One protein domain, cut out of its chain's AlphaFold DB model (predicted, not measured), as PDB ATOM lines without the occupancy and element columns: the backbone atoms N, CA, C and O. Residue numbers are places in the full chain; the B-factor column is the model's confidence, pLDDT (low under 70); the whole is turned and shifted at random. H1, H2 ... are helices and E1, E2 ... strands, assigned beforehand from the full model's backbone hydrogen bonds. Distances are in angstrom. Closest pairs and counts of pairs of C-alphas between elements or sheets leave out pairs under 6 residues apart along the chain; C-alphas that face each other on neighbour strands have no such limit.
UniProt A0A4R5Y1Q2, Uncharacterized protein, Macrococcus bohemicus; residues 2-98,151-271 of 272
ATOM      1  N   LYS A   2     294.547 231.977 211.090       94.94
ATOM      2  CA  LYS A   2     295.470 233.135 211.024       94.94
ATOM      3  C   LYS A   2     294.884 234.464 210.506       94.94
ATOM      4  O   LYS A   2     295.064 235.492 211.150       94.94
ATOM      5  N   ASN A   3     294.146 234.461 209.391       96.94
ATOM      6  CA  ASN A   3     293.565 235.693 208.827       96.94
ATOM      7  C   ASN A   3     292.536 236.353 209.762       96.94
ATOM      8  O   ASN A   3     292.535 237.576 209.902       96.94
ATOM      9  N   LYS A   4     291.704 235.552 210.447       97.69
ATOM     10  CA  LYS A   4     290.752 236.052 211.454       97.69
ATOM     11  C   LYS A   4     291.513 236.715 212.605       97.69
ATOM     12  O   LYS A   4     291.237 237.865 212.936       97.69
ATOM     13  N   ALA A   5     292.517 236.019 213.150       97.81
ATOM     14  CA  ALA A   5     293.357 236.519 214.238       97.81
ATOM     15  C   ALA A   5     294.057 237.840 213.878       97.81
ATOM     16  O   ALA A   5     294.028 238.785 214.666       97.81
ATOM     17  N   LEU A   6     294.625 237.937 212.671       97.88
ATOM     18  CA  LEU A   6     295.280 239.153 212.188       97.88
ATOM     19  C   LEU A   6     294.314 240.335 212.126       97.88
ATOM     20  O   LEU A   6     294.631 241.407 212.637       97.88
ATOM     21  N   TYR A   7     293.132 240.136 211.544       98.19
ATOM     22  CA  TYR A   7     292.129 241.192 211.451       98.19
ATOM     23  C   TYR A   7     291.654 241.659 212.833       98.19
ATOM     24  O   TYR A   7     291.483 242.857 213.058       98.19
ATOM     25  N   ILE A   8     291.464 240.729 213.775       98.06
ATOM     26  CA  ILE A   8     291.080 241.061 215.153       98.06
ATOM     27  C   ILE A   8     292.176 241.901 215.817       98.06
ATOM     28  O   ILE A   8     291.868 242.954 216.372       98.06
ATOM     29  N   ILE A   9     293.448 241.497 215.714       97.38
ATOM     30  CA  ILE A   9     294.575 242.270 216.258       97.38
ATOM     31  C   ILE A   9     294.641 243.670 215.641       97.38
ATOM     32  O   ILE A   9     294.715 244.649 216.378       97.38
ATOM     33  N   GLN A  10     294.529 243.790 214.316       96.50
ATOM     34  CA  GLN A  10     294.512 245.090 213.636       96.50
ATOM     35  C   GLN A  10     293.329 245.960 214.072       96.50
ATOM     36  O   GLN A  10     293.447 247.178 214.171       96.50
ATOM     37  N   THR A  11     292.176 245.344 214.329       96.62
ATOM     38  CA  THR A  11     290.999 246.053 214.832       96.62
ATOM     39  C   THR A  11     291.237 246.562 216.251       96.62
ATOM     40  O   THR A  11     290.925 247.713 216.533       96.62
ATOM     41  N   ILE A  12     291.844 245.758 217.130       95.44
ATOM     42  CA  ILE A  12     292.236 246.195 218.477       95.44
ATOM     43  C   ILE A  12     293.208 247.379 218.393       95.44
ATOM     44  O   ILE A  12     292.990 248.384 219.060       95.44
ATOM     45  N   GLU A  13     294.242 247.286 217.557       94.38
ATOM     46  CA  GLU A  13     295.243 248.349 217.373       94.38
ATOM     47  C   GLU A  13     294.640 249.647 216.823       94.38
ATOM     48  O   GLU A  13     295.092 250.734 217.172       94.38
ATOM     49  N   ARG A  14     293.604 249.545 215.981       94.19
ATOM     50  CA  ARG A  14     292.902 250.701 215.414       94.19
ATOM     51  C   ARG A  14     291.959 251.364 216.415       94.19
ATOM     52  O   ARG A  14     291.910 252.585 216.488       94.19
ATOM     53  N   LEU A  15     291.174 250.562 217.134       93.38
ATOM     54  CA  LEU A  15     290.081 251.060 217.973       93.38
ATOM     55  C   LEU A  15     290.523 251.392 219.401       93.38
ATOM     56  O   LEU A  15     289.926 252.252 220.048       93.38
ATOM     57  N   ALA A  16     291.542 250.707 219.917       90.12
ATOM     58  CA  ALA A  16     292.035 250.906 221.270       90.12
ATOM     59  C   ALA A  16     293.352 251.684 221.267       90.12
ATOM     60  O   ALA A  16     294.213 251.505 220.411       90.12
ATOM     61  N   LYS A  17     293.571 252.501 222.303       89.06
ATOM     62  CA  LYS A  17     294.910 253.040 222.568       89.06
ATOM     63  C   LYS A  17     295.819 251.885 222.986       89.06
ATOM     64  O   LYS A  17     295.606 251.297 224.050       89.06
ATOM     65  N   THR A  18     296.823 251.568 222.174       91.62
ATOM     66  CA  THR A  18     297.835 250.545 222.472       91.62
ATOM     67  C   THR A  18     299.165 251.174 222.875       91.62
ATOM     68  O   THR A  18     299.580 252.184 222.310       91.62
ATOM     69  N   SER A  19     299.871 250.577 223.836       91.75
ATOM     70  CA  SER A  19     301.255 250.975 224.132       91.75
ATOM     71  C   SER A  19     302.227 250.295 223.165       91.75
ATOM     72  O   SER A  19     302.213 249.069 223.055       91.75
ATOM     73  N   LYS A  20     303.103 251.075 222.517       93.00
ATOM     74  CA  LYS A  20     304.193 250.561 221.666       93.00
ATOM     75  C   LYS A  20     305.031 249.522 222.424       93.00
ATOM     76  O   LYS A  20     305.366 249.738 223.594       93.00
ATOM     77  N   GLY A  21     305.316 248.388 221.782       92.62
ATOM     78  CA  GLY A  21     306.063 247.271 222.371       92.62
ATOM     79  C   GLY A  21     305.273 246.452 223.399       92.62
ATOM     80  O   GLY A  21     305.794 245.492 223.976       92.62
ATOM     81  N   GLY A  22     304.018 246.826 223.664       93.06
ATOM     82  CA  GLY A  22     303.140 246.200 224.645       93.06
ATOM     83  C   GLY A  22     302.273 245.078 224.067       93.06
ATOM     84  O   GLY A  22     302.012 245.003 222.864       93.06
ATOM     85  N   LYS A  23     301.788 244.191 224.944       94.88
ATOM     86  CA  LYS A  23     300.793 243.160 224.597       94.88
ATOM     87  C   LYS A  23     299.478 243.819 224.147       94.88
ATOM     88  O   LYS A  23     299.110 244.849 224.705       94.88
ATOM     89  N   ARG A  24     298.769 243.245 223.162       94.56
ATOM     90  CA  ARG A  24     297.516 243.814 222.595       94.56
ATOM     91  C   ARG A  24     296.274 243.604 223.464       94.56
ATOM     92  O   ARG A  24     295.216 244.136 223.176       94.56
ATOM     93  N   ALA A  25     296.433 242.866 224.546       94.81
ATOM     94  CA  ALA A  25     295.585 242.860 225.723       94.81
ATOM     95  C   ALA A  25     296.502 242.547 226.906       94.81
ATOM     96  O   ALA A  25     297.613 242.041 226.709       94.81
ATOM     97  N   HIS A  26     296.058 242.814 228.129       96.81
ATOM     98  CA  HIS A  26     296.857 242.511 229.315       96.81
ATOM     99  C   HIS A  26     298.225 243.224 229.352       96.81
ATOM    100  O   HIS A  26     299.229 242.649 229.789       96.81
ATOM    101  N   THR A  27     298.293 244.462 228.848       95.56
ATOM    102  CA  THR A  27     299.553 245.174 228.574       95.56
ATOM    103  C   THR A  27     300.332 245.525 229.830       95.56
ATOM    104  O   THR A  27     301.557 245.450 229.817       95.56
ATOM    105  N   LYS A  28     299.639 245.923 230.902       95.81
ATOM    106  CA  LYS A  28     300.255 246.211 232.197       95.81
ATOM    107  C   LYS A  28     300.200 244.951 233.050       95.81
ATOM    108  O   LYS A  28     299.112 244.503 233.410       95.81
ATOM    109  N   GLY A  29     301.358 244.369 233.344       95.88
ATOM    110  CA  GLY A  29     301.455 243.234 234.249       95.88
ATOM    111  C   GLY A  29     302.692 243.278 235.127       95.88
ATOM    112  O   GLY A  29     303.552 244.139 234.962       95.88
ATOM    113  N   PHE A  30     302.729 242.340 236.065       96.19
ATOM    114  CA  PHE A  30     303.752 242.172 237.085       96.19
ATOM    115  C   PHE A  30     304.084 240.686 237.176       96.19
ATOM    116  O   PHE A  30     303.177 239.848 237.163       96.19
ATOM    117  N   ASN A  31     305.373 240.367 237.214       97.50
ATOM    118  CA  ASN A  31     305.866 238.997 237.170       97.50
ATOM    119  C   ASN A  31     306.447 238.613 238.529       97.50
ATOM    120  O   ASN A  31     307.069 239.440 239.193       97.50
ATOM    121  N   TYR A  32     306.255 237.357 238.910       97.31
ATOM    122  CA  TYR A  32     306.693 236.789 240.175       97.31
ATOM    123  C   TYR A  32     307.208 235.373 239.946       97.31
ATOM    124  O   TYR A  32     306.639 234.625 239.145       97.31
ATOM    125  N   SER A  33     308.254 234.988 240.668       97.06
ATOM    126  CA  SER A  33     308.570 233.572 240.843       97.06
ATOM    127  C   SER A  33     307.691 232.982 241.949       97.06
ATOM    128  O   SER A  33     307.162 233.705 242.801       97.06
ATOM    129  N   GLY A  34     307.511 231.664 241.936       97.38
ATOM    130  CA  GLY A  34     306.813 230.989 243.016       97.38
ATOM    131  C   GLY A  34     307.202 229.531 243.197       97.38
ATOM    132  O   GLY A  34     307.636 228.863 242.254       97.38
ATOM    133  N   ASP A  35     307.023 229.060 244.426       98.31
ATOM    134  CA  ASP A  35     307.237 227.676 244.834       98.31
ATOM    135  C   ASP A  35     305.939 226.892 244.739       98.31
ATOM    136  O   ASP A  35     304.908 227.324 245.251       98.31
ATOM    137  N   VAL A  36     305.991 225.743 244.073       98.56
ATOM    138  CA  VAL A  36     304.820 224.911 243.798       98.56
ATOM    139  C   VAL A  36     304.813 223.718 244.743       98.56
ATOM    140  O   VAL A  36     305.802 222.993 244.844       98.56
ATOM    141  N   VAL A  37     303.670 223.486 245.386       98.44
ATOM    142  CA  VAL A  37     303.411 222.293 246.197       98.44
ATOM    143  C   VAL A  37     302.133 221.637 245.687       98.44
ATOM    144  O   VAL A  37     301.029 222.097 245.980       98.44
ATOM    145  N   LEU A  38     302.276 220.570 244.897       98.44
ATOM    146  CA  LEU A  38     301.152 219.775 244.392       98.44
ATOM    147  C   LEU A  38     300.892 218.569 245.295       98.44
ATOM    148  O   LEU A  38     301.824 217.863 245.686       98.44
ATOM    149  N   ASN A  39     299.618 218.302 245.578       98.44
ATOM    150  CA  ASN A  39     299.213 217.055 246.227       98.44
ATOM    151  C   ASN A  39     299.145 215.902 245.205       98.44
ATOM    152  O   ASN A  39     299.429 216.096 244.024       98.44
ATOM    153  N   ALA A  40     298.761 214.700 245.647       97.62
ATOM    154  CA  ALA A  40     298.698 213.522 244.777       97.62
ATOM    155  C   ALA A  40     297.804 213.732 243.535       97.62
ATOM    156  O   ALA A  40     298.211 213.397 242.424       97.62
ATOM    157  N   GLU A  41     296.630 214.348 243.698       97.12
ATOM    158  CA  GLU A  41     295.722 214.654 242.581       97.12
ATOM    159  C   GLU A  41     296.315 215.704 241.633       97.12
ATOM    160  O   GLU A  41     296.239 215.565 240.414       97.12
ATOM    161  N   GLY A  42     296.968 216.737 242.169       97.19
ATOM    162  CA  GLY A  42     297.654 217.735 241.351       97.19
ATOM    163  C   GLY A  42     298.822 217.167 240.565       97.19
ATOM    164  O   GLY A  42     298.972 217.494 239.392       97.19
ATOM    165  N   GLN A  43     299.606 216.275 241.172       96.44
ATOM    166  CA  GLN A  43     300.693 215.582 240.484       96.44
ATOM    167  C   GLN A  43     300.169 214.649 239.393       96.44
ATOM    168  O   GLN A  43     300.774 214.553 238.329       96.44
ATOM    169  N   LYS A  44     299.020 214.008 239.620       95.81
ATOM    170  CA  LYS A  44     298.348 213.196 238.606       95.81
ATOM    171  C   LYS A  44     297.893 214.043 237.409       95.81
ATOM    172  O   LYS A  44     298.151 213.675 236.268       95.81
ATOM    173  N   ILE A  45     297.253 215.186 237.661       96.25
ATOM    174  CA  ILE A  45     296.665 216.035 236.608       96.25
ATOM    175  C   ILE A  45     297.724 216.847 235.855       96.25
ATOM    176  O   ILE A  45     297.690 216.906 234.632       96.25
ATOM    177  N   LEU A  46     298.637 217.506 236.571       95.62
ATOM    178  CA  LEU A  46     299.618 218.417 235.976       95.62
ATOM    179  C   LEU A  46     300.960 217.720 235.721       95.62
ATOM    180  O   LEU A  46     301.624 218.020 234.737       95.62
ATOM    181  N   GLY A  47     301.366 216.785 236.576       94.38
ATOM    182  CA  GLY A  47     302.733 216.263 236.632       94.38
ATOM    183  C   GLY A  47     303.498 216.816 237.835       94.38
ATOM    184  O   GLY A  47     302.932 217.460 238.719       94.38
ATOM    185  N   GLN A  48     304.803 216.557 237.899       95.06
ATOM    186  CA  GLN A  48     305.638 216.973 239.029       95.06
ATOM    187  C   GLN A  48     306.331 218.309 238.747       95.06
ATOM    188  O   GLN A  48     307.277 218.376 237.965       95.06
ATOM    189  N   TYR A  49     305.901 219.365 239.441       97.06
ATOM    190  CA  TYR A  49     306.529 220.686 239.376       97.06
ATOM    191  C   TYR A  49     306.772 221.255 240.763       97.06
ATOM    192  O   TYR A  49     305.952 221.097 241.665       97.06
ATOM    193  N   HIS A  50     307.880 221.983 240.888       97.44
ATOM    194  CA  HIS A  50     308.314 222.604 242.143       97.44
ATOM    195  C   HIS A  50     308.437 224.127 242.040       97.44
ATOM    196  O   HIS A  50     308.556 224.812 243.051       97.44
ATOM    197  N   LYS A  51     308.424 224.674 240.820       97.75
ATOM    198  CA  LYS A  51     308.596 226.104 240.551       97.75
ATOM    199  C   LYS A  51     307.582 226.574 239.522       97.75
ATOM    200  O   LYS A  51     307.235 225.837 238.600       97.75
ATOM    201  N   ALA A  52     307.160 227.823 239.648       97.69
ATOM    202  CA  ALA A  52     306.319 228.488 238.671       97.69
ATOM    203  C   ALA A  52     306.795 229.917 238.396       97.69
ATOM    204  O   ALA A  52     307.394 230.575 239.246       97.69
ATOM    205  N   HIS A  53     306.496 230.397 237.194       98.00
ATOM    206  CA  HIS A  53     306.467 231.816 236.865       98.00
ATOM    207  C   HIS A  53     305.017 232.273 236.841       98.00
ATOM    208  O   HIS A  53     304.200 231.677 236.142       98.00
ATOM    209  N   VAL A  54     304.693 233.337 237.561       98.00
ATOM    210  CA  VAL A  54     303.340 233.887 237.608       98.00
ATOM    211  C   VAL A  54     303.352 235.318 237.104       98.00
ATOM    212  O   VAL A  54     304.119 236.152 237.571       98.00
ATOM    213  N   ARG A  55     302.448 235.626 236.179       97.88
ATOM    214  CA  ARG A  55     302.197 236.976 235.692       97.88
ATOM    215  C   ARG A  55     300.781 237.414 236.033       97.88
ATOM    216  O   ARG A  55     299.813 236.853 235.525       97.88
ATOM    217  N   LEU A  56     300.659 238.476 236.817       97.19
ATOM    218  CA  LEU A  56     299.394 239.151 237.107       97.19
ATOM    219  C   LEU A  56     299.250 240.377 236.208       97.19
ATOM    220  O   LEU A  56     300.239 241.039 235.910       97.19
ATOM    221  N   SER A  57     298.049 240.676 235.713       97.06
ATOM    222  CA  SER A  57     297.867 241.774 234.751       97.06
ATOM    223  C   SER A  57     296.484 242.408 234.737       97.06
ATOM    224  O   SER A  57     295.478 241.757 235.013       97.06
ATOM    225  N   ASP A  58     296.445 243.674 234.342       97.12
ATOM    226  CA  ASP A  58     295.232 244.420 234.009       97.12
ATOM    227  C   ASP A  58     294.833 244.140 232.561       97.12
ATOM    228  O   ASP A  58     295.681 244.280 231.688       97.12
ATOM    229  N   ALA A  59     293.570 243.812 232.266       95.56
ATOM    230  CA  ALA A  59     293.152 243.367 230.926       95.56
ATOM    231  C   ALA A  59     293.290 244.404 229.787       95.56
ATOM    232  O   ALA A  59     293.206 244.040 228.613       95.56
ATOM    233  N   LEU A  60     293.521 245.681 230.109       94.94
ATOM    234  CA  LEU A  60     293.592 246.776 229.137       94.94
ATOM    235  C   LEU A  60     294.782 246.668 228.166       94.94
ATOM    236  O   LEU A  60     295.767 245.972 228.410       94.94
ATOM    237  N   THR A  61     294.684 247.418 227.066       93.56
ATOM    238  CA  THR A  61     295.626 247.436 225.930       93.56
ATOM    239  C   THR A  61     296.749 248.479 226.051       93.56
ATOM    240  O   THR A  61     297.596 248.602 225.165       93.56
ATOM    241  N   ASN A  62     296.767 249.265 227.128       92.81
ATOM    242  CA  ASN A  62     297.773 250.296 227.387       92.81
ATOM    243  C   ASN A  62     298.320 250.182 228.811       92.81
ATOM    244  O   ASN A  62     297.653 249.636 229.682       92.81
ATOM    245  N   LYS A  63     299.510 250.738 229.064       91.56
ATOM    246  CA  LYS A  63     300.114 250.790 230.412       91.56
ATOM    247  C   LYS A  63     299.727 252.027 231.228       91.56
ATOM    248  O   LYS A  63     299.881 252.029 232.448       91.56
ATOM    249  N   ASN A  64     299.197 253.060 230.576       91.44
ATOM    250  CA  ASN A  64     298.950 254.373 231.174       91.44
ATOM    251  C   ASN A  64     297.580 254.426 231.862       91.44
ATOM    252  O   ASN A  64     296.705 255.206 231.489       91.44
ATOM    253  N   HIS A  65     297.387 253.573 232.863       91.69
ATOM    254  CA  HIS A  65     296.177 253.551 233.673       91.69
ATOM    255  C   HIS A  65     296.471 253.161 235.126       91.69
ATOM    256  O   HIS A  65     297.477 252.517 235.457       91.69
ATOM    257  N   PHE A  66     295.542 253.535 236.003       91.69
ATOM    258  CA  PHE A  66     295.560 253.142 237.405       91.69
ATOM    259  C   PHE A  66     294.980 251.736 237.559       91.69
ATOM    260  O   PHE A  66     293.801 251.512 237.293       91.69
ATOM    261  N   THR A  67     295.799 250.806 238.040       91.06
ATOM    262  CA  THR A  67     295.444 249.393 238.260       91.06
ATOM    263  C   THR A  67     294.213 249.230 239.160       91.06
ATOM    264  O   THR A  67     293.355 248.388 238.895       91.06
ATOM    265  N   LYS A  68     294.041 250.123 240.147       90.25
ATOM    266  CA  LYS A  68     292.870 250.190 241.042       90.25
ATOM    267  C   LYS A  68     291.536 250.485 240.338       90.25
ATOM    268  O   LYS A  68     290.499 250.425 240.989       90.25
ATOM    269  N   ARG A  69     291.536 250.815 239.040       91.94
ATOM    270  CA  ARG A  69     290.327 251.086 238.235       91.94
ATOM    271  C   ARG A  69     289.976 249.969 237.253       91.94
ATOM    272  O   ARG A  69     288.988 250.089 236.537       91.94
ATOM    273  N   VAL A  70     290.778 248.910 237.185       93.69
ATOM    274  CA  VAL A  70     290.582 247.820 236.224       93.69
ATOM    275  C   VAL A  70     290.088 246.593 236.980       93.69
ATOM    276  O   VAL A  70     290.869 246.000 237.719       93.69
ATOM    277  N   PRO A  71     288.817 246.192 236.848       93.06
ATOM    278  CA  PRO A  71     288.310 245.049 237.602       93.06
ATOM    279  C   PRO A  71     288.627 243.696 236.954       93.06
ATOM    280  O   PRO A  71     288.814 242.699 237.660       93.06
ATOM    281  N   LEU A  72     288.700 243.658 235.618       95.69
ATOM    282  CA  LEU A  72     289.074 242.466 234.866       95.69
ATOM    283  C   LEU A  72     290.589 242.268 234.935       95.69
ATOM    284  O   LEU A  72     291.354 243.034 234.341       95.69
ATOM    285  N   LYS A  73     291.011 241.226 235.652       97.25
ATOM    286  CA  LYS A  73     292.421 240.865 235.807       97.25
ATOM    287  C   LYS A  73     292.727 239.558 235.091       97.25
ATOM    288  O   LYS A  73     291.859 238.695 234.963       97.25
ATOM    289  N   GLY A  74     293.972 239.415 234.661       97.62
ATOM    290  CA  GLY A  74     294.546 238.162 234.187       97.62
ATOM    291  C   GLY A  74     295.579 237.617 235.166       97.62
ATOM    292  O   GLY A  74     296.296 238.388 235.804       97.62
ATOM    293  N   MET A  75     295.672 236.296 235.227       98.25
ATOM    294  CA  MET A  75     296.743 235.539 235.862       98.25
ATOM    295  C   MET A  75     297.235 234.517 234.843       98.25
ATOM    296  O   MET A  75     296.450 233.703 234.371       98.25
ATOM    297  N   ALA A  76     298.512 234.558 234.495       98.38
ATOM    298  CA  ALA A  76     299.146 233.526 233.691       98.38
ATOM    299  C   ALA A  76     300.205 232.821 234.537       98.38
ATOM    300  O   ALA A  76     300.956 233.482 235.252       98.38
ATOM    301  N   ILE A  77     300.232 231.497 234.497       98.44
ATOM    302  CA  ILE A  77     301.120 230.650 235.291       98.44
ATOM    303  C   ILE A  77     301.864 229.757 234.314       98.44
ATOM    304  O   ILE A  77     301.221 229.073 233.529       98.44
ATOM    305  N   GLN A  78     303.189 229.743 234.377       98.31
ATOM    306  CA  GLN A  78     303.995 228.696 233.763       98.31
ATOM    307  C   GLN A  78     304.575 227.823 234.868       98.31
ATOM    308  O   GLN A  78     305.391 228.302 235.656       98.31
ATOM    309  N   PHE A  79     304.197 226.553 234.918       98.06
ATOM    310  CA  PHE A  79     304.885 225.562 235.741       98.06
ATOM    311  C   PHE A  79     306.222 225.228 235.073       98.06
ATOM    312  O   PHE A  79     306.246 224.766 233.933       98.06
ATOM    313  N   LYS A  80     307.340 225.527 235.747       95.31
ATOM    314  CA  LYS A  80     308.692 225.350 235.198       95.31
ATOM    315  C   LYS A  80     309.139 223.895 235.380       95.31
ATOM    316  O   LYS A  80     309.085 223.368 236.489       95.31
ATOM    317  N   GLY A  81     309.628 223.276 234.308       90.62
ATOM    318  CA  GLY A  81     310.103 221.890 234.280       90.62
ATOM    319  C   GLY A  81     310.646 221.514 232.900       90.62
ATOM    320  O   GLY A  81     310.782 222.381 232.037       90.62
ATOM    321  N   THR A  82     310.950 220.233 232.692       88.94
ATOM    322  CA  THR A  82     311.377 219.693 231.384       88.94
ATOM    323  C   THR A  82     310.268 219.754 230.338       88.94
ATOM    324  O   THR A  82     310.551 219.929 229.159       88.94
ATOM    325  N   ASP A  83     309.019 219.659 230.783       93.62
ATOM    326  CA  ASP A  83     307.823 219.732 229.954       93.62
ATOM    327  C   ASP A  83     306.857 220.754 230.568       93.62
ATOM    328  O   ASP A  83     306.053 220.405 231.422       93.62
ATOM    329  N   PRO A  84     307.020 222.058 230.298       95.62
ATOM    330  CA  PRO A  84     306.362 223.089 231.093       95.62
ATOM    331  C   PRO A  84     304.875 223.210 230.733       95.62
ATOM    332  O   PRO A  84     304.487 222.927 229.603       95.62
ATOM    333  N   ILE A  85     304.065 223.716 231.669       97.50
ATOM    334  CA  ILE A  85     302.621 223.944 231.468       97.50
ATOM    335  C   ILE A  85     302.301 225.422 231.610       97.50
ATOM    336  O   ILE A  85     302.585 226.000 232.658       97.50
ATOM    337  N   ASP A  86     301.641 226.003 230.614       98.12
ATOM    338  CA  ASP A  86     301.123 227.365 230.652       98.12
ATOM    339  C   ASP A  86     299.606 227.357 230.897       98.12
ATOM    340  O   ASP A  86     298.808 226.903 230.078       98.12
ATOM    341  N   LEU A  87     299.178 227.936 232.017       97.81
ATOM    342  CA  LEU A  87     297.774 228.217 232.303       97.81
ATOM    343  C   LEU A  87     297.518 229.715 232.197       97.81
ATOM    344  O   LEU A  87     298.126 230.512 232.908       97.81
ATOM    345  N   VAL A  88     296.563 230.109 231.356       98.06
ATOM    346  CA  VAL A  88     296.123 231.506 231.237       98.06
ATOM    347  C   VAL A  88     294.711 231.639 231.783       98.06
ATOM    348  O   VAL A  88     293.790 231.013 231.267       98.06
ATOM    349  N   LEU A  89     294.544 232.457 232.817       98.12
ATOM    350  CA  LEU A  89     293.308 232.623 233.569       98.12
ATOM    351  C   LEU A  89     292.892 234.096 233.656       98.12
ATOM    352  O   LEU A  89     293.724 235.004 233.622       98.12
ATOM    353  N   VAL A  90     291.595 234.341 233.824       97.12
ATOM    354  CA  VAL A  90     291.014 235.680 234.009       97.12
ATOM    355  C   VAL A  90     289.972 235.685 235.121       97.12
ATOM    356  O   VAL A  90     289.439 234.650 235.495       97.12
ATOM    357  N   THR A  91     289.645 236.853 235.664       96.62
ATOM    358  CA  THR A  91     288.678 236.963 236.774       96.62
ATOM    359  C   THR A  91     287.215 236.850 236.348       96.62
ATOM    360  O   THR A  91     286.329 236.961 237.192       96.62
ATOM    361  N   PHE A  92     286.946 236.698 235.052       95.12
ATOM    362  CA  PHE A  92     285.603 236.485 234.526       95.12
ATOM    363  C   PHE A  92     285.370 234.972 234.360       95.12
ATOM    364  O   PHE A  92     286.258 234.316 233.823       95.12
ATOM    365  N   PRO A  93     284.253 234.398 234.844       94.25
ATOM    366  CA  PRO A  93     284.121 232.942 235.020       94.25
ATOM    367  C   PRO A  93     283.695 232.145 233.774       94.25
ATOM    368  O   PRO A  93     283.708 230.911 233.799       94.25
ATOM    369  N   TYR A  94     283.324 232.827 232.692       94.69
ATOM    370  CA  TYR A  94     282.917 232.230 231.417       94.69
ATOM    371  C   TYR A  94     283.230 233.200 230.264       94.69
ATOM    372  O   TYR A  94     283.564 234.357 230.515       94.69
ATOM    373  N   PHE A  95     283.112 232.772 229.006       95.00
ATOM    374  CA  PHE A  95     283.282 233.644 227.841       95.00
ATOM    375  C   PHE A  95     282.074 233.553 226.895       95.00
ATOM    376  O   PHE A  95     281.773 232.459 226.435       95.00
ATOM    377  N   PRO A  96     281.362 234.657 226.579       94.56
ATOM    378  CA  PRO A  96     280.044 234.577 225.934       94.56
ATOM    379  C   PRO A  96     280.016 234.025 224.507       94.56
ATOM    380  O   PRO A  96     278.932 233.773 223.998       94.56
ATOM    381  N   PHE A  97     281.171 233.882 223.861       96.44
ATOM    382  CA  PHE A  97     281.282 233.502 222.458       96.44
ATOM    383  C   PHE A  97     282.200 232.293 222.335       96.44
ATOM    384  O   PHE A  97     283.303 232.289 222.875       96.44
ATOM    385  N   THR A  98     281.755 231.276 221.619       96.19
ATOM    386  CA  THR A  98     282.420 229.971 221.538       96.19
ATOM    387  C   THR A  98     283.045 229.713 220.173       96.19
ATOM    388  O   THR A  98     283.912 228.853 220.054       96.19
ATOM    389  N   THR A 151     291.327 244.700 243.049       90.69
ATOM    390  CA  THR A 151     292.533 244.140 243.673       90.69
ATOM    391  C   THR A 151     292.982 242.852 242.987       90.69
ATOM    392  O   THR A 151     292.171 242.158 242.381       90.69
ATOM    393  N   PHE A 152     294.255 242.488 243.079       90.88
ATOM    394  CA  PHE A 152     294.754 241.179 242.673       90.88
ATOM    395  C   PHE A 152     294.644 240.153 243.803       90.88
ATOM    396  O   PHE A 152     294.207 239.030 243.535       90.88
ATOM    397  N   LYS A 153     295.011 240.526 245.044       82.81
ATOM    398  CA  LYS A 153     295.332 239.587 246.141       82.81
ATOM    399  C   LYS A 153     294.152 238.837 246.771       82.81
ATOM    400  O   LYS A 153     294.362 238.077 247.715       82.81
ATOM    401  N   GLN A 154     292.922 239.058 246.309       85.31
ATOM    402  CA  GLN A 154     291.710 238.426 246.853       85.31
ATOM    403  C   GLN A 154     290.697 238.132 245.744       85.31
ATOM    404  O   GLN A 154     289.623 238.732 245.671       85.31
ATOM    405  N   LYS A 155     291.059 237.229 244.830       90.44
ATOM    406  CA  LYS A 155     290.243 236.927 243.647       90.44
ATOM    407  C   LYS A 155     290.334 235.478 243.210       90.44
ATOM    408  O   LYS A 155     291.343 234.811 243.432       90.44
ATOM    409  N   THR A 156     289.273 235.038 242.537       95.25
ATOM    410  CA  THR A 156     289.277 233.788 241.774       95.25
ATOM    411  C   THR A 156     289.582 234.091 240.310       95.25
ATOM    412  O   THR A 156     289.011 235.031 239.751       95.25
ATOM    413  N   TYR A 157     290.467 233.306 239.706       97.56
ATOM    414  CA  TYR A 157     290.788 233.351 238.284       97.56
ATOM    415  C   TYR A 157     290.390 232.026 237.646       97.56
ATOM    416  O   TYR A 157     290.549 230.973 238.257       97.56
ATOM    417  N   TYR A 158     289.889 232.075 236.422       97.50
ATOM    418  CA  TYR A 158     289.347 230.938 235.693       97.50
ATOM    419  C   TYR A 158     290.057 230.812 234.351       97.50
ATOM    420  O   TYR A 158     290.201 231.802 233.633       97.50
ATOM    421  N   ASN A 159     290.501 229.605 234.009       96.00
ATOM    422  CA  ASN A 159     291.101 229.323 232.706       96.00
ATOM    423  C   ASN A 159     290.056 229.304 231.576       96.00
ATOM    424  O   ASN A 159     290.387 229.623 230.439       96.00
ATOM    425  N   LEU A 160     288.797 229.007 231.924       95.62
ATOM    426  CA  LEU A 160     287.622 228.864 231.051       95.62
ATOM    427  C   LEU A 160     287.608 227.606 230.189       95.62
ATOM    428  O   LEU A 160     286.540 227.027 230.008       95.62
ATOM    429  N   HIS A 161     288.763 227.190 229.687       97.06
ATOM    430  CA  HIS A 161     288.869 226.133 228.696       97.06
ATOM    431  C   HIS A 161     289.047 224.754 229.319       97.06
ATOM    432  O   HIS A 161     289.626 224.598 230.396       97.06
ATOM    433  N   TYR A 162     288.534 223.757 228.607       96.94
ATOM    434  CA  TYR A 162     288.661 222.362 228.984       96.94
ATOM    435  C   TYR A 162     289.939 221.759 228.410       96.94
ATOM    436  O   TYR A 162     290.297 222.000 227.258       96.94
ATOM    437  N   PHE A 163     290.572 220.912 229.208       97.69
ATOM    438  CA  PHE A 163     291.637 220.014 228.787       97.69
ATOM    439  C   PHE A 163     291.182 218.581 229.018       97.69
ATOM    440  O   PHE A 163     290.471 218.300 229.984       97.69
ATOM    441  N   ARG A 164     291.605 217.674 228.145       97.62
ATOM    442  CA  ARG A 164     291.445 216.237 228.346       97.62
ATOM    443  C   ARG A 164     292.647 215.696 229.116       97.62
ATOM    444  O   ARG A 164     293.780 216.005 228.755       97.62
ATOM    445  N   THR A 165     292.396 214.922 230.165       96.69
ATOM    446  CA  THR A 165     293.433 214.230 230.943       96.69
ATOM    447  C   THR A 165     293.781 212.876 230.318       96.69
ATOM    448  O   THR A 165     293.076 212.389 229.434       96.69
ATOM    449  N   LEU A 166     294.845 212.230 230.806       93.88
ATOM    450  CA  LEU A 166     295.212 210.865 230.395       93.88
ATOM    451  C   LEU A 166     294.139 209.810 230.719       93.88
ATOM    452  O   LEU A 166     294.046 208.808 230.020       93.88
ATOM    453  N   ASP A 167     293.309 210.062 231.733       92.12
ATOM    454  CA  ASP A 167     292.206 209.179 232.136       92.12
ATOM    455  C   ASP A 167     290.899 209.477 231.370       92.12
ATOM    456  O   ASP A 167     289.820 209.097 231.819       92.12
ATOM    457  N   ASP A 168     290.981 210.213 230.256       93.00
ATOM    458  CA  ASP A 168     289.843 210.628 229.421       93.00
ATOM    459  C   ASP A 168     288.776 211.447 230.182       93.00
ATOM    460  O   ASP A 168     287.603 211.492 229.819       93.00
ATOM    461  N   GLN A 169     289.189 212.134 231.254       95.75
ATOM    462  CA  GLN A 169     288.352 213.101 231.967       95.75
ATOM    463  C   GLN A 169     288.568 214.510 231.416       95.75
ATOM    464  O   GLN A 169     289.618 214.826 230.853       95.75
ATOM    465  N   PHE A 170     287.600 215.397 231.651       97.56
ATOM    466  CA  PHE A 170     287.700 216.799 231.254       97.56
ATOM    467  C   PHE A 170     287.955 217.681 232.468       97.56
ATOM    468  O   PHE A 170     287.224 217.618 233.457       97.56
ATOM    469  N   VAL A 171     288.975 218.530 232.390       97.69
ATOM    470  CA  VAL A 171     289.361 219.432 233.475       97.69
ATOM    471  C   VAL A 171     289.347 220.889 233.036       97.69
ATOM    472  O   VAL A 171     289.848 221.237 231.969       97.69
ATOM    473  N   ARG A 172     288.810 221.754 233.898       97.12
ATOM    474  CA  ARG A 172     289.033 223.203 233.884       97.12
ATOM    475  C   ARG A 172     289.834 223.600 235.112       97.12
ATOM    476  O   ARG A 172     289.653 223.045 236.193       97.12
ATOM    477  N   PHE A 173     290.675 224.616 234.972       98.06
ATOM    478  CA  PHE A 173     291.429 225.151 236.103       98.06
ATOM    479  C   PHE A 173     290.827 226.449 236.614       98.06
ATOM    480  O   PHE A 173     290.451 227.343 235.844       98.06
ATOM    481  N   ARG A 174     290.824 226.583 237.937       97.62
ATOM    482  CA  ARG A 174     290.638 227.867 238.598       97.62
ATOM    483  C   ARG A 174     291.614 228.023 239.745       97.62
ATOM    484  O   ARG A 174     292.077 227.048 240.329       97.62
ATOM    485  N   THR A 175     291.901 229.263 240.096       97.94
ATOM    486  CA  THR A 175     292.801 229.575 241.200       97.94
ATOM    487  C   THR A 175     292.195 230.616 242.114       97.94
ATOM    488  O   THR A 175     291.430 231.467 241.665       97.94
ATOM    489  N   LYS A 176     292.539 230.570 243.400       96.81
ATOM    490  CA  LYS A 176     292.230 231.641 244.355       96.81
ATOM    491  C   LYS A 176     293.535 232.251 244.834       96.81
ATOM    492  O   LYS A 176     294.313 231.559 245.477       96.81
ATOM    493  N   LEU A 177     293.766 233.530 244.557       95.19
ATOM    494  CA  LEU A 177     294.876 234.264 245.164       95.19
ATOM    495  C   LEU A 177     294.397 234.857 246.491       95.19
ATOM    496  O   LEU A 177     293.404 235.590 246.502       95.19
ATOM    497  N   LYS A 178     295.076 234.508 247.589       93.38
ATOM    498  CA  LYS A 178     294.864 235.074 248.927       93.38
ATOM    499  C   LYS A 178     296.201 235.539 249.492       93.38
ATOM    500  O   LYS A 178     297.030 234.717 249.876       93.38
ATOM    501  N   GLY A 179     296.396 236.854 249.546       90.44
ATOM    502  CA  GLY A 179     297.684 237.427 249.931       90.44
ATOM    503  C   GLY A 179     298.746 237.063 248.897       90.44
ATOM    504  O   GLY A 179     298.693 237.552 247.773       90.44
ATOM    505  N   GLU A 180     299.673 236.192 249.280       94.31
ATOM    506  CA  GLU A 180     300.820 235.772 248.464       94.31
ATOM    507  C   GLU A 180     300.721 234.306 248.020       94.31
ATOM    508  O   GLU A 180     301.559 233.821 247.268       94.31
ATOM    509  N   THR A 181     299.667 233.600 248.434       97.19
ATOM    510  CA  THR A 181     299.456 232.194 248.090       97.19
ATOM    511  C   THR A 181     298.357 232.057 247.043       97.19
ATOM    512  O   THR A 181     297.228 232.531 247.218       97.19
ATOM    513  N   ILE A 182     298.669 231.356 245.958       98.38
ATOM    514  CA  ILE A 182     297.715 230.916 244.944       98.38
ATOM    515  C   ILE A 182     297.290 229.496 245.294       98.38
ATOM    516  O   ILE A 182     298.096 228.575 245.275       98.38
ATOM    517  N   TYR A 183     296.010 229.308 245.574       98.56
ATOM    518  CA  TYR A 183     295.403 227.994 245.750       98.56
ATOM    519  C   TYR A 183     294.956 227.486 244.383       98.56
ATOM    520  O   TYR A 183     294.168 228.157 243.709       98.56
ATOM    521  N   LEU A 184     295.474 226.333 243.970       98.62
ATOM    522  CA  LEU A 184     295.186 225.704 242.686       98.62
ATOM    523  C   LEU A 184     294.010 224.738 242.837       98.62
ATOM    524  O   LEU A 184     294.004 223.898 243.739       98.62
ATOM    525  N   GLN A 185     293.030 224.834 241.940       98.56
ATOM    526  CA  GLN A 185     291.858 223.962 241.936       98.56
ATOM    527  C   GLN A 185     291.557 223.451 240.522       98.56
ATOM    528  O   GLN A 185     291.689 224.187 239.539       98.56
ATOM    529  N   ALA A 186     291.105 222.204 240.438       98.19
ATOM    530  CA  ALA A 186     290.624 221.566 239.221       98.19
ATOM    531  C   ALA A 186     289.115 221.308 239.320       98.19
ATOM    532  O   ALA A 186     288.629 220.766 240.314       98.19
ATOM    533  N   GLU A 187     288.374 221.704 238.291       97.75
ATOM    534  CA  GLU A 187     286.975 221.339 238.069       97.75
ATOM    535  C   GLU A 187     286.975 220.114 237.148       97.75
ATOM    536  O   GLU A 187     287.370 220.228 235.989       97.75
ATOM    537  N   ILE A 188     286.598 218.943 237.670       97.38
ATOM    538  CA  ILE A 188     286.570 217.676 236.923       97.38
ATOM    539  C   ILE A 188     285.151 217.400 236.430       97.38
ATOM    540  O   ILE A 188     284.203 217.391 237.224       97.38
ATOM    541  N   HIS A 189     285.024 217.139 235.132       96.25
ATOM    542  CA  HIS A 189     283.769 216.919 234.425       96.25
ATOM    543  C   HIS A 189     283.790 215.603 233.640       96.25
ATOM    544  O   HIS A 189     284.835 215.158 233.167       96.25
ATOM    545  N   GLN A 190     282.602 215.015 233.468       92.50
ATOM    546  CA  GLN A 190     282.395 213.834 232.617       92.50
ATOM    547  C   GLN A 190     282.353 214.189 231.127       92.50
ATOM    548  O   GLN A 190     282.716 213.379 230.285       92.50
ATOM    549  N   GLN A 191     281.923 215.408 230.802       94.06
ATOM    550  CA  GLN A 191     281.890 215.946 229.445       94.06
ATOM    551  C   GLN A 191     282.189 217.451 229.486       94.06
ATOM    552  O   GLN A 191     281.876 218.103 230.489       94.06
ATOM    553  N   PRO A 192     282.798 218.022 228.435       94.81
ATOM    554  CA  PRO A 192     283.027 219.453 228.367       94.81
ATOM    555  C   PRO A 192     281.707 220.186 228.111       94.81
ATOM    556  O   PRO A 192     280.862 219.733 227.340       94.81
ATOM    557  N   HIS A 193     281.561 221.356 228.725       93.56
ATOM    558  CA  HIS A 193     280.472 222.290 228.442       93.56
ATOM    559  C   HIS A 193     280.972 223.426 227.547       93.56
ATOM    560  O   HIS A 193     282.168 223.738 227.562       93.56
ATOM    561  N   PRO A 194     280.096 224.109 226.792       93.69
ATOM    562  CA  PRO A 194     280.471 225.346 226.126       93.69
ATOM    563  C   PRO A 194     281.066 226.349 227.125       93.69
ATOM    564  O   PRO A 194     280.518 226.578 228.202       93.69
ATOM    565  N   ILE A 195     282.170 227.016 226.768       94.56
ATOM    566  CA  ILE A 195     282.809 228.014 227.651       94.56
ATOM    567  C   ILE A 195     281.929 229.250 227.907       94.56
ATOM    568  O   ILE A 195     282.262 230.078 228.757       94.56
ATOM    569  N   SER A 196     280.811 229.378 227.186       95.06
ATOM    570  CA  SER A 196     279.757 230.369 227.406       95.06
ATOM    571  C   SER A 196     278.846 230.044 228.587       95.06
ATOM    572  O   SER A 196     278.063 230.902 229.008       95.06
ATOM    573  N   GLU A 197     278.962 228.849 229.157       93.75
ATOM    574  CA  GLU A 197     278.161 228.377 230.274       93.75
ATOM    575  C   GLU A 197     278.907 228.462 231.609       93.75
ATOM    576  O   GLU A 197     280.136 228.512 231.691       93.75
ATOM    577  N   LEU A 198     278.117 228.504 232.682       92.06
ATOM    578  CA  LEU A 198     278.584 228.390 234.059       92.06
ATOM    579  C   LEU A 198     278.166 227.007 234.559       92.06
ATOM    580  O   LEU A 198     277.066 226.888 235.115       92.06
ATOM    581  N   PRO A 199     278.983 225.968 234.315       90.00
ATOM    582  CA  PRO A 199     278.618 224.612 234.684       90.00
ATOM    583  C   PRO A 199     278.462 224.510 236.204       90.00
ATOM    584  O   PRO A 199     279.085 225.254 236.963       90.00
ATOM    585  N   LYS A 200     277.600 223.599 236.651       89.62
ATOM    586  CA  LYS A 200     277.355 223.327 238.084       89.62
ATOM    587  C   LYS A 200     277.614 221.868 238.453       89.62
ATOM    588  O   LYS A 200     277.684 221.523 239.625       89.62
ATOM    589  N   ASP A 201     277.747 221.032 237.440       91.69
ATOM    590  CA  ASP A 201     277.951 219.597 237.461       91.69
ATOM    591  C   ASP A 201     279.445 219.287 237.306       91.69
ATOM    592  O   ASP A 201     279.931 218.858 236.261       91.69
ATOM    593  N   PHE A 202     280.202 219.546 238.368       95.38
ATOM    594  CA  PHE A 202     281.615 219.189 238.430       95.38
ATOM    595  C   PHE A 202     282.040 218.808 239.835       95.38
ATOM    596  O   PHE A 202     281.493 219.290 240.830       95.38
ATOM    597  N   LYS A 203     283.079 217.976 239.914       96.81
ATOM    598  CA  LYS A 203     283.799 217.739 241.161       96.81
ATOM    599  C   LYS A 203     284.939 218.743 241.253       96.81
ATOM    600  O   LYS A 203     285.849 218.726 240.430       96.81
ATOM    601  N   LEU A 204     284.893 219.613 242.256       97.44
ATOM    602  CA  LEU A 204     286.007 220.502 242.559       97.44
ATOM    603  C   LEU A 204     287.033 219.779 243.427       97.44
ATOM    604  O   LEU A 204     286.677 219.233 244.471       97.44
ATOM    605  N   ILE A 205     288.296 219.836 243.026       97.75
ATOM    606  CA  ILE A 205     289.409 219.244 243.764       97.75
ATOM    607  C   ILE A 205     290.479 220.313 243.976       97.75
ATOM    608  O   ILE A 205     290.865 221.008 243.034       97.75
ATOM    609  N   ASP A 206     290.960 220.453 245.210       98.38
ATOM    610  CA  ASP A 206     292.174 221.218 245.490       98.38
ATOM    611  C   ASP A 206     293.376 220.394 245.036       98.38
ATOM    612  O   ASP A 206     293.514 219.238 245.430       98.38
ATOM    613  N   ILE A 207     294.238 220.975 244.204       98.38
ATOM    614  CA  ILE A 207     295.352 220.250 243.571       98.38
ATOM    615  C   ILE A 207     296.727 220.714 244.063       98.38
ATOM    616  O   ILE A 207     297.742 220.076 243.792       98.38
ATOM    617  N   GLY A 208     296.778 221.805 244.825       98.56
ATOM    618  CA  GLY A 208     298.014 222.299 245.416       98.56
ATOM    619  C   GLY A 208     298.020 223.802 245.619       98.56
ATOM    620  O   GLY A 208     296.983 224.472 245.564       98.56
ATOM    621  N   THR A 209     299.211 224.339 245.832       98.75
ATOM    622  CA  THR A 209     299.439 225.768 246.022       98.75
ATOM    623  C   THR A 209     300.666 226.252 245.258       98.75
ATOM    624  O   THR A 209     301.554 225.475 244.906       98.75
ATOM    625  N   ILE A 210     300.701 227.561 245.007       98.62
ATOM    626  CA  ILE A 210     301.898 228.294 244.598       98.62
ATOM    627  C   ILE A 210     302.115 229.417 245.605       98.62
ATOM    628  O   ILE A 210     301.250 230.284 245.748       98.62
ATOM    629  N   GLN A 211     303.251 229.415 246.292       98.25
ATOM    630  CA  GLN A 211     303.675 230.536 247.121       98.25
ATOM    631  C   GLN A 211     304.440 231.529 246.245       98.25
ATOM    632  O   GLN A 211     305.461 231.171 245.666       98.25
ATOM    633  N   LEU A 212     303.930 232.753 246.107       97.06
ATOM    634  CA  LEU A 212     304.638 233.824 245.410       97.06
ATOM    635  C   LEU A 212     305.794 234.312 246.281       97.06
ATOM    636  O   LEU A 212     305.621 234.512 247.484       97.06
ATOM    637  N   ASN A 213     306.946 234.517 245.648       92.62
ATOM    638  CA  ASN A 213     308.181 234.890 246.324       92.62
ATOM    639  C   ASN A 213     308.605 236.300 245.897       92.62
ATOM    640  O   ASN A 213     308.087 237.308 246.375       92.62
ATOM    641  N   GLU A 214     309.547 236.383 244.965       89.31
ATOM    642  CA  GLU A 214     310.159 237.629 244.524       89.31
ATOM    643  C   GLU A 214     309.499 238.167 243.255       89.31
ATOM    644  O   GLU A 214     309.029 237.422 242.388       89.31
ATOM    645  N   ALA A 215     309.493 239.495 243.137       94.06
ATOM    646  CA  ALA A 215     309.173 240.147 241.881       94.06
ATOM    647  C   ALA A 215     310.265 239.813 240.856       94.06
ATOM    648  O   ALA A 215     311.452 240.012 241.104       94.06
ATOM    649  N   ALA A 216     309.851 239.331 239.692       90.50
ATOM    650  CA  ALA A 216     310.733 238.904 238.621       90.50
ATOM    651  C   ALA A 216     310.680 239.885 237.443       90.50
ATOM    652  O   ALA A 216     309.698 240.608 237.233       90.50
ATOM    653  N   LYS A 217     311.737 239.882 236.627       91.06
ATOM    654  CA  LYS A 217     311.678 240.487 235.294       91.06
ATOM    655  C   LYS A 217     310.777 239.643 234.389       91.06
ATOM    656  O   LYS A 217     310.537 238.463 234.636       91.06
ATOM    657  N   GLU A 218     310.255 240.256 233.333       89.50
ATOM    658  CA  GLU A 218     309.539 239.506 232.303       89.50
ATOM    659  C   GLU A 218     310.525 238.623 231.526       89.50
ATOM    660  O   GLU A 218     311.269 239.127 230.687       89.50
ATOM    661  N   GLU A 219     310.516 237.320 231.812       84.69
ATOM    662  CA  GLU A 219     311.280 236.296 231.075       84.69
ATOM    663  C   GLU A 219     310.431 235.605 229.999       84.69
ATOM    664  O   GLU A 219     310.943 235.163 228.976       84.69
ATOM    665  N   ILE A 220     309.116 235.517 230.225       87.00
ATOM    666  CA  ILE A 220     308.173 234.844 229.330       87.00
ATOM    667  C   ILE A 220     307.483 235.892 228.463       87.00
ATOM    668  O   ILE A 220     306.590 236.613 228.915       87.00
ATOM    669  N   GLU A 221     307.878 235.963 227.194       85.62
ATOM    670  CA  GLU A 221     307.275 236.898 226.243       85.62
ATOM    671  C   GLU A 221     305.830 236.527 225.892       85.62
ATOM    672  O   GLU A 221     304.986 237.414 225.720       85.62
ATOM    673  N   VAL A 222     305.543 235.228 225.784       92.56
ATOM    674  CA  VAL A 222     304.237 234.685 225.410       92.56
ATOM    675  C   VAL A 222     303.949 233.412 226.205       92.56
ATOM    676  O   VAL A 222     304.821 232.564 226.351       92.56
ATOM    677  N   PHE A 223     302.725 233.305 226.720       95.44
ATOM    678  CA  PHE A 223     302.199 232.061 227.283       95.44
ATOM    679  C   PHE A 223     301.485 231.304 226.168       95.44
ATOM    680  O   PHE A 223     300.624 231.885 225.498       95.44
ATOM    681  N   ASP A 224     301.837 230.043 225.957       94.12
ATOM    682  CA  ASP A 224     301.297 229.218 224.882       94.12
ATOM    683  C   ASP A 224     300.180 228.305 225.396       94.12
ATOM    684  O   ASP A 224     300.388 227.450 226.245       94.12
ATOM    685  N   LEU A 225     298.976 228.458 224.851       95.06
ATOM    686  CA  LEU A 225     297.807 227.676 225.266       95.06
ATOM    687  C   LEU A 225     297.906 226.186 224.908       95.06
ATOM    688  O   LEU A 225     297.152 225.395 225.465       95.06
ATOM    689  N   TYR A 226     298.808 225.811 223.996       96.38
ATOM    690  CA  TYR A 226     299.091 224.413 223.647       96.38
ATOM    691  C   TYR A 226     300.226 223.804 224.464       96.38
ATOM    692  O   TYR A 226     300.503 222.613 224.350       96.38
ATOM    693  N   LYS A 227     300.878 224.603 225.308       96.38
ATOM    694  CA  LYS A 227     301.924 224.139 226.204       96.38
ATOM    695  C   LYS A 227     301.279 223.567 227.461       96.38
ATOM    696  O   LYS A 227     301.167 224.235 228.482       96.38
ATOM    697  N   THR A 228     300.770 222.345 227.338       96.00
ATOM    698  CA  THR A 228     299.935 221.683 228.351       96.00
ATOM    699  C   THR A 228     300.648 220.567 229.106       96.00
ATOM    700  O   THR A 228     300.059 219.965 230.002       96.00
ATOM    701  N   GLY A 229     301.920 220.317 228.794       94.38
ATOM    702  CA  GLY A 229     302.668 219.192 229.337       94.38
ATOM    703  C   GLY A 229     302.129 217.838 228.864       94.38
ATOM    704  O   GLY A 229     301.222 217.756 228.036       94.38
ATOM    705  N   SER A 230     302.674 216.763 229.423       93.88
ATOM    706  CA  SER A 230     302.416 215.390 228.974       93.88
ATOM    707  C   SER A 230     301.065 214.836 229.425       93.88
ATOM    708  O   SER A 230     300.566 213.878 228.837       93.88
ATOM    709  N   ASN A 231     300.462 215.420 230.464       96.31
ATOM    710  CA  ASN A 231     299.272 214.856 231.110       96.31
ATOM    711  C   ASN A 231     297.954 215.473 230.622       96.31
ATOM    712  O   ASN A 231     296.877 215.018 231.020       96.31
ATOM    713  N   LEU A 232     298.025 216.514 229.789       97.38
ATOM    714  CA  LEU A 232     296.872 217.277 229.334       97.38
ATOM    715  C   LEU A 232     296.921 217.485 227.827       97.38
ATOM    716  O   LEU A 232     297.968 217.761 227.246       97.38
ATOM    717  N   THR A 233     295.754 217.438 227.197       97.25
ATOM    718  CA  THR A 233     295.584 217.762 225.780       97.25
ATOM    719  C   THR A 233     294.486 218.803 225.620       97.25
ATOM    720  O   THR A 233     293.414 218.692 226.218       97.25
ATOM    721  N   VAL A 234     294.745 219.827 224.809       96.94
ATOM    722  CA  VAL A 234     293.720 220.796 224.396       96.94
ATOM    723  C   VAL A 234     292.649 220.083 223.573       96.94
ATOM    724  O   VAL A 234     292.959 219.207 222.773       96.94
ATOM    725  N   LEU A 235     291.385 220.468 223.742       96.25
ATOM    726  CA  LEU A 235     290.320 219.951 222.888       96.25
ATOM    727  C   LEU A 235     290.414 220.551 221.480       96.25
ATOM    728  O   LEU A 235     290.350 221.770 221.318       96.25
ATOM    729  N   ASP A 236     290.465 219.702 220.454       92.88
ATOM    730  CA  ASP A 236     290.492 220.139 219.048       92.88
ATOM    731  C   ASP A 236     289.237 220.926 218.642       92.88
ATOM    732  O   ASP A 236     289.247 221.687 217.676       92.88
ATOM    733  N   THR A 237     288.151 220.780 219.401       94.00
ATOM    734  CA  THR A 237     286.892 221.504 219.207       94.00
ATOM    735  C   THR A 237     286.881 222.900 219.839       94.00
ATOM    736  O   THR A 237     285.932 223.649 219.618       94.00
ATOM    737  N   ASP A 238     287.894 223.283 220.627       96.12
ATOM    738  CA  ASP A 238     287.971 224.621 221.226       96.12
ATOM    739  C   ASP A 238     288.531 225.643 220.221       96.12
ATOM    740  O   ASP A 238     289.731 225.940 220.155       96.12
ATOM    741  N   GLU A 239     287.634 226.207 219.412       96.81
ATOM    742  CA  GLU A 239     287.981 227.231 218.423       96.81
ATOM    743  C   GLU A 239     288.560 228.511 219.046       96.81
ATOM    744  O   GLU A 239     289.309 229.241 218.385       96.81
ATOM    745  N   ILE A 240     288.218 228.812 220.302       97.75
ATOM    746  CA  ILE A 240     288.686 230.022 220.976       97.75
ATOM    747  C   ILE A 240     290.139 229.860 221.416       97.75
ATOM    748  O   ILE A 240     290.904 230.811 221.241       97.75
ATOM    749  N   ILE A 241     290.572 228.688 221.900       96.31
ATOM    750  CA  ILE A 241     292.006 228.429 222.131       96.31
ATOM    751  C   ILE A 241     292.794 228.587 220.830       96.31
ATOM    752  O   ILE A 241     293.790 229.319 220.807       96.31
ATOM    753  N   GLN A 242     292.335 227.959 219.744       96.44
ATOM    754  CA  GLN A 242     292.997 228.046 218.437       96.44
ATOM    755  C   GLN A 242     293.155 229.501 217.987       96.44
ATOM    756  O   GLN A 242     294.239 229.937 217.588       96.44
ATOM    757  N   LEU A 243     292.075 230.282 218.083       97.88
ATOM    758  CA  LEU A 243     292.086 231.696 217.733       97.88
ATOM    759  C   LEU A 243     293.035 232.500 218.633       97.88
ATOM    760  O   LEU A 243     293.827 233.300 218.130       97.88
ATOM    761  N   ARG A 244     292.978 232.287 219.954       97.19
ATOM    762  CA  ARG A 244     293.826 232.981 220.933       97.19
ATOM    763  C   ARG A 244     295.307 232.688 220.713       97.19
ATOM    764  O   ARG A 244     296.097 233.625 220.778       97.19
ATOM    765  N   SER A 245     295.681 231.442 220.416       96.50
ATOM    766  CA  SER A 245     297.073 231.072 220.125       96.50
ATOM    767  C   SER A 245     297.613 231.855 218.924       96.50
ATOM    768  O   SER A 245     298.666 232.489 219.011       96.50
ATOM    769  N   GLU A 246     296.849 231.933 217.829       97.56
ATOM    770  CA  GLU A 246     297.243 232.732 216.663       97.56
ATOM    771  C   GLU A 246     297.318 234.234 216.984       97.56
ATOM    772  O   GLU A 246     298.260 234.916 216.573       97.56
ATOM    773  N   MET A 247     296.380 234.762 217.775       97.94
ATOM    774  CA  MET A 247     296.423 236.154 218.234       97.94
ATOM    775  C   MET A 247     297.650 236.443 219.112       97.94
ATOM    776  O   MET A 247     298.241 237.519 218.997       97.94
ATOM    777  N   TYR A 248     298.054 235.505 219.971       97.38
ATOM    778  CA  TYR A 248     299.234 235.633 220.828       97.38
ATOM    779  C   TYR A 248     300.521 235.679 220.011       97.38
ATOM    780  O   TYR A 248     301.328 236.585 220.224       97.38
ATOM    781  N   LYS A 249     300.664 234.800 219.011       96.38
ATOM    782  CA  LYS A 249     301.802 234.815 218.075       96.38
ATOM    783  C   LYS A 249     301.900 236.146 217.330       96.38
ATOM    784  O   LYS A 249     302.960 236.767 217.304       96.38
ATOM    785  N   ILE A 250     300.785 236.632 216.775       96.81
ATOM    786  CA  ILE A 250     300.755 237.918 216.061       96.81
ATOM    787  C   ILE A 250     301.091 239.068 217.020       96.81
ATOM    788  O   ILE A 250     301.914 239.925 216.695       96.81
ATOM    789  N   SER A 251     300.507 239.084 218.223       96.00
ATOM    790  CA  SER A 251     300.820 240.098 219.232       96.00
ATOM    791  C   SER A 251     302.297 240.070 219.634       96.00
ATOM    792  O   SER A 251     302.858 241.138 219.865       96.00
ATOM    793  N   GLN A 252     302.927 238.900 219.748       95.81
ATOM    794  CA  GLN A 252     304.353 238.780 220.060       95.81
ATOM    795  C   GLN A 252     305.211 239.345 218.923       95.81
ATOM    796  O   GLN A 252     306.061 240.197 219.170       95.81
ATOM    797  N   GLN A 253     304.934 238.957 217.674       95.44
ATOM    798  CA  GLN A 253     305.639 239.470 216.494       95.44
ATOM    799  C   GLN A 253     305.580 241.000 216.416       95.44
ATOM    800  O   GLN A 253     306.597 241.656 216.185       95.44
ATOM    801  N   ARG A 254     304.404 241.585 216.678       94.56
ATOM    802  CA  ARG A 254     304.240 243.043 216.733       94.56
ATOM    803  C   ARG A 254     305.099 243.681 217.823       94.56
ATOM    804  O   ARG A 254     305.793 244.655 217.546       94.56
ATOM    805  N   ARG A 255     305.109 243.115 219.034       94.50
ATOM    806  CA  ARG A 255     305.937 243.614 220.147       94.50
ATOM    807  C   ARG A 255     307.423 243.598 219.815       94.50
ATOM    808  O   ARG A 255     308.093 244.588 220.083       94.50
ATOM    809  N   ILE A 256     307.909 242.509 219.219       94.56
ATOM    810  CA  ILE A 256     309.304 242.385 218.780       94.56
ATOM    811  C   ILE A 256     309.625 243.492 217.770       94.56
ATOM    812  O   ILE A 256     310.586 244.232 217.963       94.56
ATOM    813  N   SER A 257     308.777 243.677 216.750       95.44
ATOM    814  CA  SER A 257     308.989 244.704 215.716       95.44
ATOM    815  C   SER A 257     308.973 246.145 216.244       95.44
ATOM    816  O   SER A 257     309.579 247.035 215.659       95.44
ATOM    817  N   GLU A 258     308.287 246.385 217.361       94.50
ATOM    818  CA  GLU A 258     308.167 247.702 217.989       94.50
ATOM    819  C   GLU A 258     309.257 247.984 219.033       94.50
ATOM    820  O   GLU A 258     309.343 249.118 219.516       94.50
ATOM    821  N   GLY A 259     310.067 246.975 219.370       93.50
ATOM    822  CA  GLY A 259     310.926 246.944 220.550       93.50
ATOM    823  C   GLY A 259     310.121 246.578 221.797       93.50
ATOM    824  O   GLY A 259     309.211 247.310 222.193       93.50
ATOM    825  N   ILE A 260     310.441 245.439 222.422       90.50
ATOM    826  CA  ILE A 260     309.660 244.917 223.550       90.50
ATOM    827  C   ILE A 260     309.675 245.913 224.712       90.50
ATOM    828  O   ILE A 260     310.714 246.279 225.255       90.50
ATOM    829  N   ASN A 261     308.475 246.306 225.135       88.25
ATOM    830  CA  ASN A 261     308.267 247.103 226.332       88.25
ATOM    831  C   ASN A 261     307.958 246.155 227.493       88.25
ATOM    832  O   ASN A 261     306.791 245.810 227.723       88.25
ATOM    833  N   HIS A 262     309.006 245.722 228.192       89.38
ATOM    834  CA  HIS A 262     308.903 244.767 229.294       89.38
ATOM    835  C   HIS A 262     308.001 245.275 230.427       89.38
ATOM    836  O   HIS A 262     307.839 246.480 230.652       89.38
ATOM    837  N   ASP A 263     307.355 244.345 231.118       90.12
ATOM    838  CA  ASP A 263     306.598 244.627 232.334       90.12
ATOM    839  C   ASP A 263     307.476 245.289 233.415       90.12
ATOM    840  O   ASP A 263     308.674 245.025 233.535       90.12
ATOM    841  N   SER A 264     306.865 246.164 234.216       88.25
ATOM    842  CA  SER A 264     307.543 246.792 235.351       88.25
ATOM    843  C   SER A 264     307.709 245.790 236.494       88.25
ATOM    844  O   SER A 264     306.824 244.971 236.743       88.25
ATOM    845  N   ILE A 265     308.814 245.896 237.234       93.12
ATOM    846  CA  ILE A 265     309.012 245.130 238.467       93.12
ATOM    847  C   ILE A 265     308.208 245.810 239.575       93.12
ATOM    848  O   ILE A 265     308.454 246.973 239.896       93.12
ATOM    849  N   LEU A 266     307.244 245.091 240.150       92.94
ATOM    850  CA  LEU A 266     306.442 245.567 241.272       92.94
ATOM    851  C   LEU A 266     306.594 244.598 242.449       92.94
ATOM    852  O   LEU A 266     306.149 243.454 242.335       92.94
ATOM    853  N   PRO A 267     307.194 245.038 243.569       91.81
ATOM    854  CA  PRO A 267     307.250 244.253 244.796       91.81
ATOM    855  C   PRO A 267     305.868 243.750 245.223       91.81
ATOM    856  O   PRO A 267     304.863 244.444 245.049       91.81
ATOM    857  N   LEU A 268     305.812 242.527 245.748       88.44
ATOM    858  CA  LEU A 268     304.552 241.845 246.038       88.44
ATOM    859  C   LEU A 268     303.732 242.575 247.110       88.44
ATOM    860  O   LEU A 268     302.511 242.663 246.992       88.44
ATOM    861  N   ASP A 269     304.376 243.177 248.106       89.25
ATOM    862  CA  ASP A 269     303.764 244.034 249.131       89.25
ATOM    863  C   ASP A 269     303.022 245.246 248.535       89.25
ATOM    864  O   ASP A 269     302.044 245.707 249.121       89.25
ATOM    865  N   LYS A 270     303.404 245.691 247.328       89.88
ATOM    866  CA  LYS A 270     302.831 246.847 246.611       89.88
ATOM    867  C   LYS A 270     301.836 246.493 245.502       89.88
ATOM    868  O   LYS A 270     301.425 247.380 244.758       89.88
ATOM    869  N   LEU A 271     301.480 245.216 245.350       84.88
ATOM    870  CA  LEU A 271     300.645 244.725 244.245       84.88
ATOM    871  C   LEU A 271     299.200 245.281 244.242       84.88
ATOM    872  O   LEU A 271     298.548 245.213 243.202       84.88
TER     873      LEU A 271
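Overview. This is residues 2 to 98 and 151 to 271 of the 272 residues of an uncharacterized protein of Macrococcus bohemicus (UniProt A0A4R5Y1Q2). A strongly twisted sheet folds round into a loose, nearly closed barrel, with the edge strands E4 and E5 coming back toward each other and the short helix H2 at one end, where the sheet curls round it. Outside the barrel, H1 and H3 pack on each other at a steep angle. The 218 printed residues have three named helices and ten named strands: along the chain H1 comes first, then E1, H2, the strands E2 to E10, and last H3; the class is mixed, helices and strands, and the sheet is branched at E7, which has E5, E6 and E8 as antiparallel neighbours. The whole is compact, with a radius of gyration of the C-alphas of 16.7 A and spans of 44 by 40 by 33 A.

Arrangement. H1, residues 2 to 15, touches residues 243 to 251 of H3, residues 239 to 258; their closest C-alphas, Ala 5 and Met 247, are 5.0 A apart, at a steep tilt of 59 degrees, the same way. Neither is on the sheet. E1, residues 28 to 38, bends by 64 degrees at residue 35; E2, residues 51 to 58, lies on one side of it, with N 32 and O 54 2.8 A apart, and E9, residues 203 to 216, on the other, with N 35 and O 211 2.9 A apart. H2, residues 40 to 46, is on the sheet; its closest C-alphas to E9, Gly 42 and Ile 207, are 4.1 A apart. E2, E3, residues 73 to 80, and E4, residues 85 to 90, form a meander, each strand the antiparallel neighbour of the one before, with N 55 and O 76, and N 77 and O 87, both 2.8 A apart. The closest C-alphas of E4 and E5, residues 154 to 158, are Leu 89 and Tyr 158, 4.8 A apart. A second meander is E6, residues 163 to 165, E7, residues 170 to 178, E8, residues 181 to 189, and E9; N 163 and O 171 are 2.9 A apart, N 174 and O 185 3.0 A, and N 184 and O 208 2.9 A. E5 and E6 lie on one side of E7, E8 on the other; N 157 and O 175 are 2.9 A apart. E10, residues 232 to 234, is an edge strand beside E6, with N 164 and O 233 2.8 A apart. In H1, H2 and H3 every O i to N i+4 pair is within hydrogen-bond range.

Along the chain. H1 begins at C-alpha 2, (295.470, 233.135, 211.024). E9 is 34.3 A long, E1 29.1 A and H3 28.8 A; H3 ends at C-alpha 258, (308.167, 247.702, 217.989).

Size, cuts and confidence. Residues 99 to 150 are not printed; C-alphas 98 and 151 are 28.2 A apart. The links H1 to E1, E2 to E3, E8 to E9 and E9 to E10 are long. No printed residue is under 70 in pLDDT.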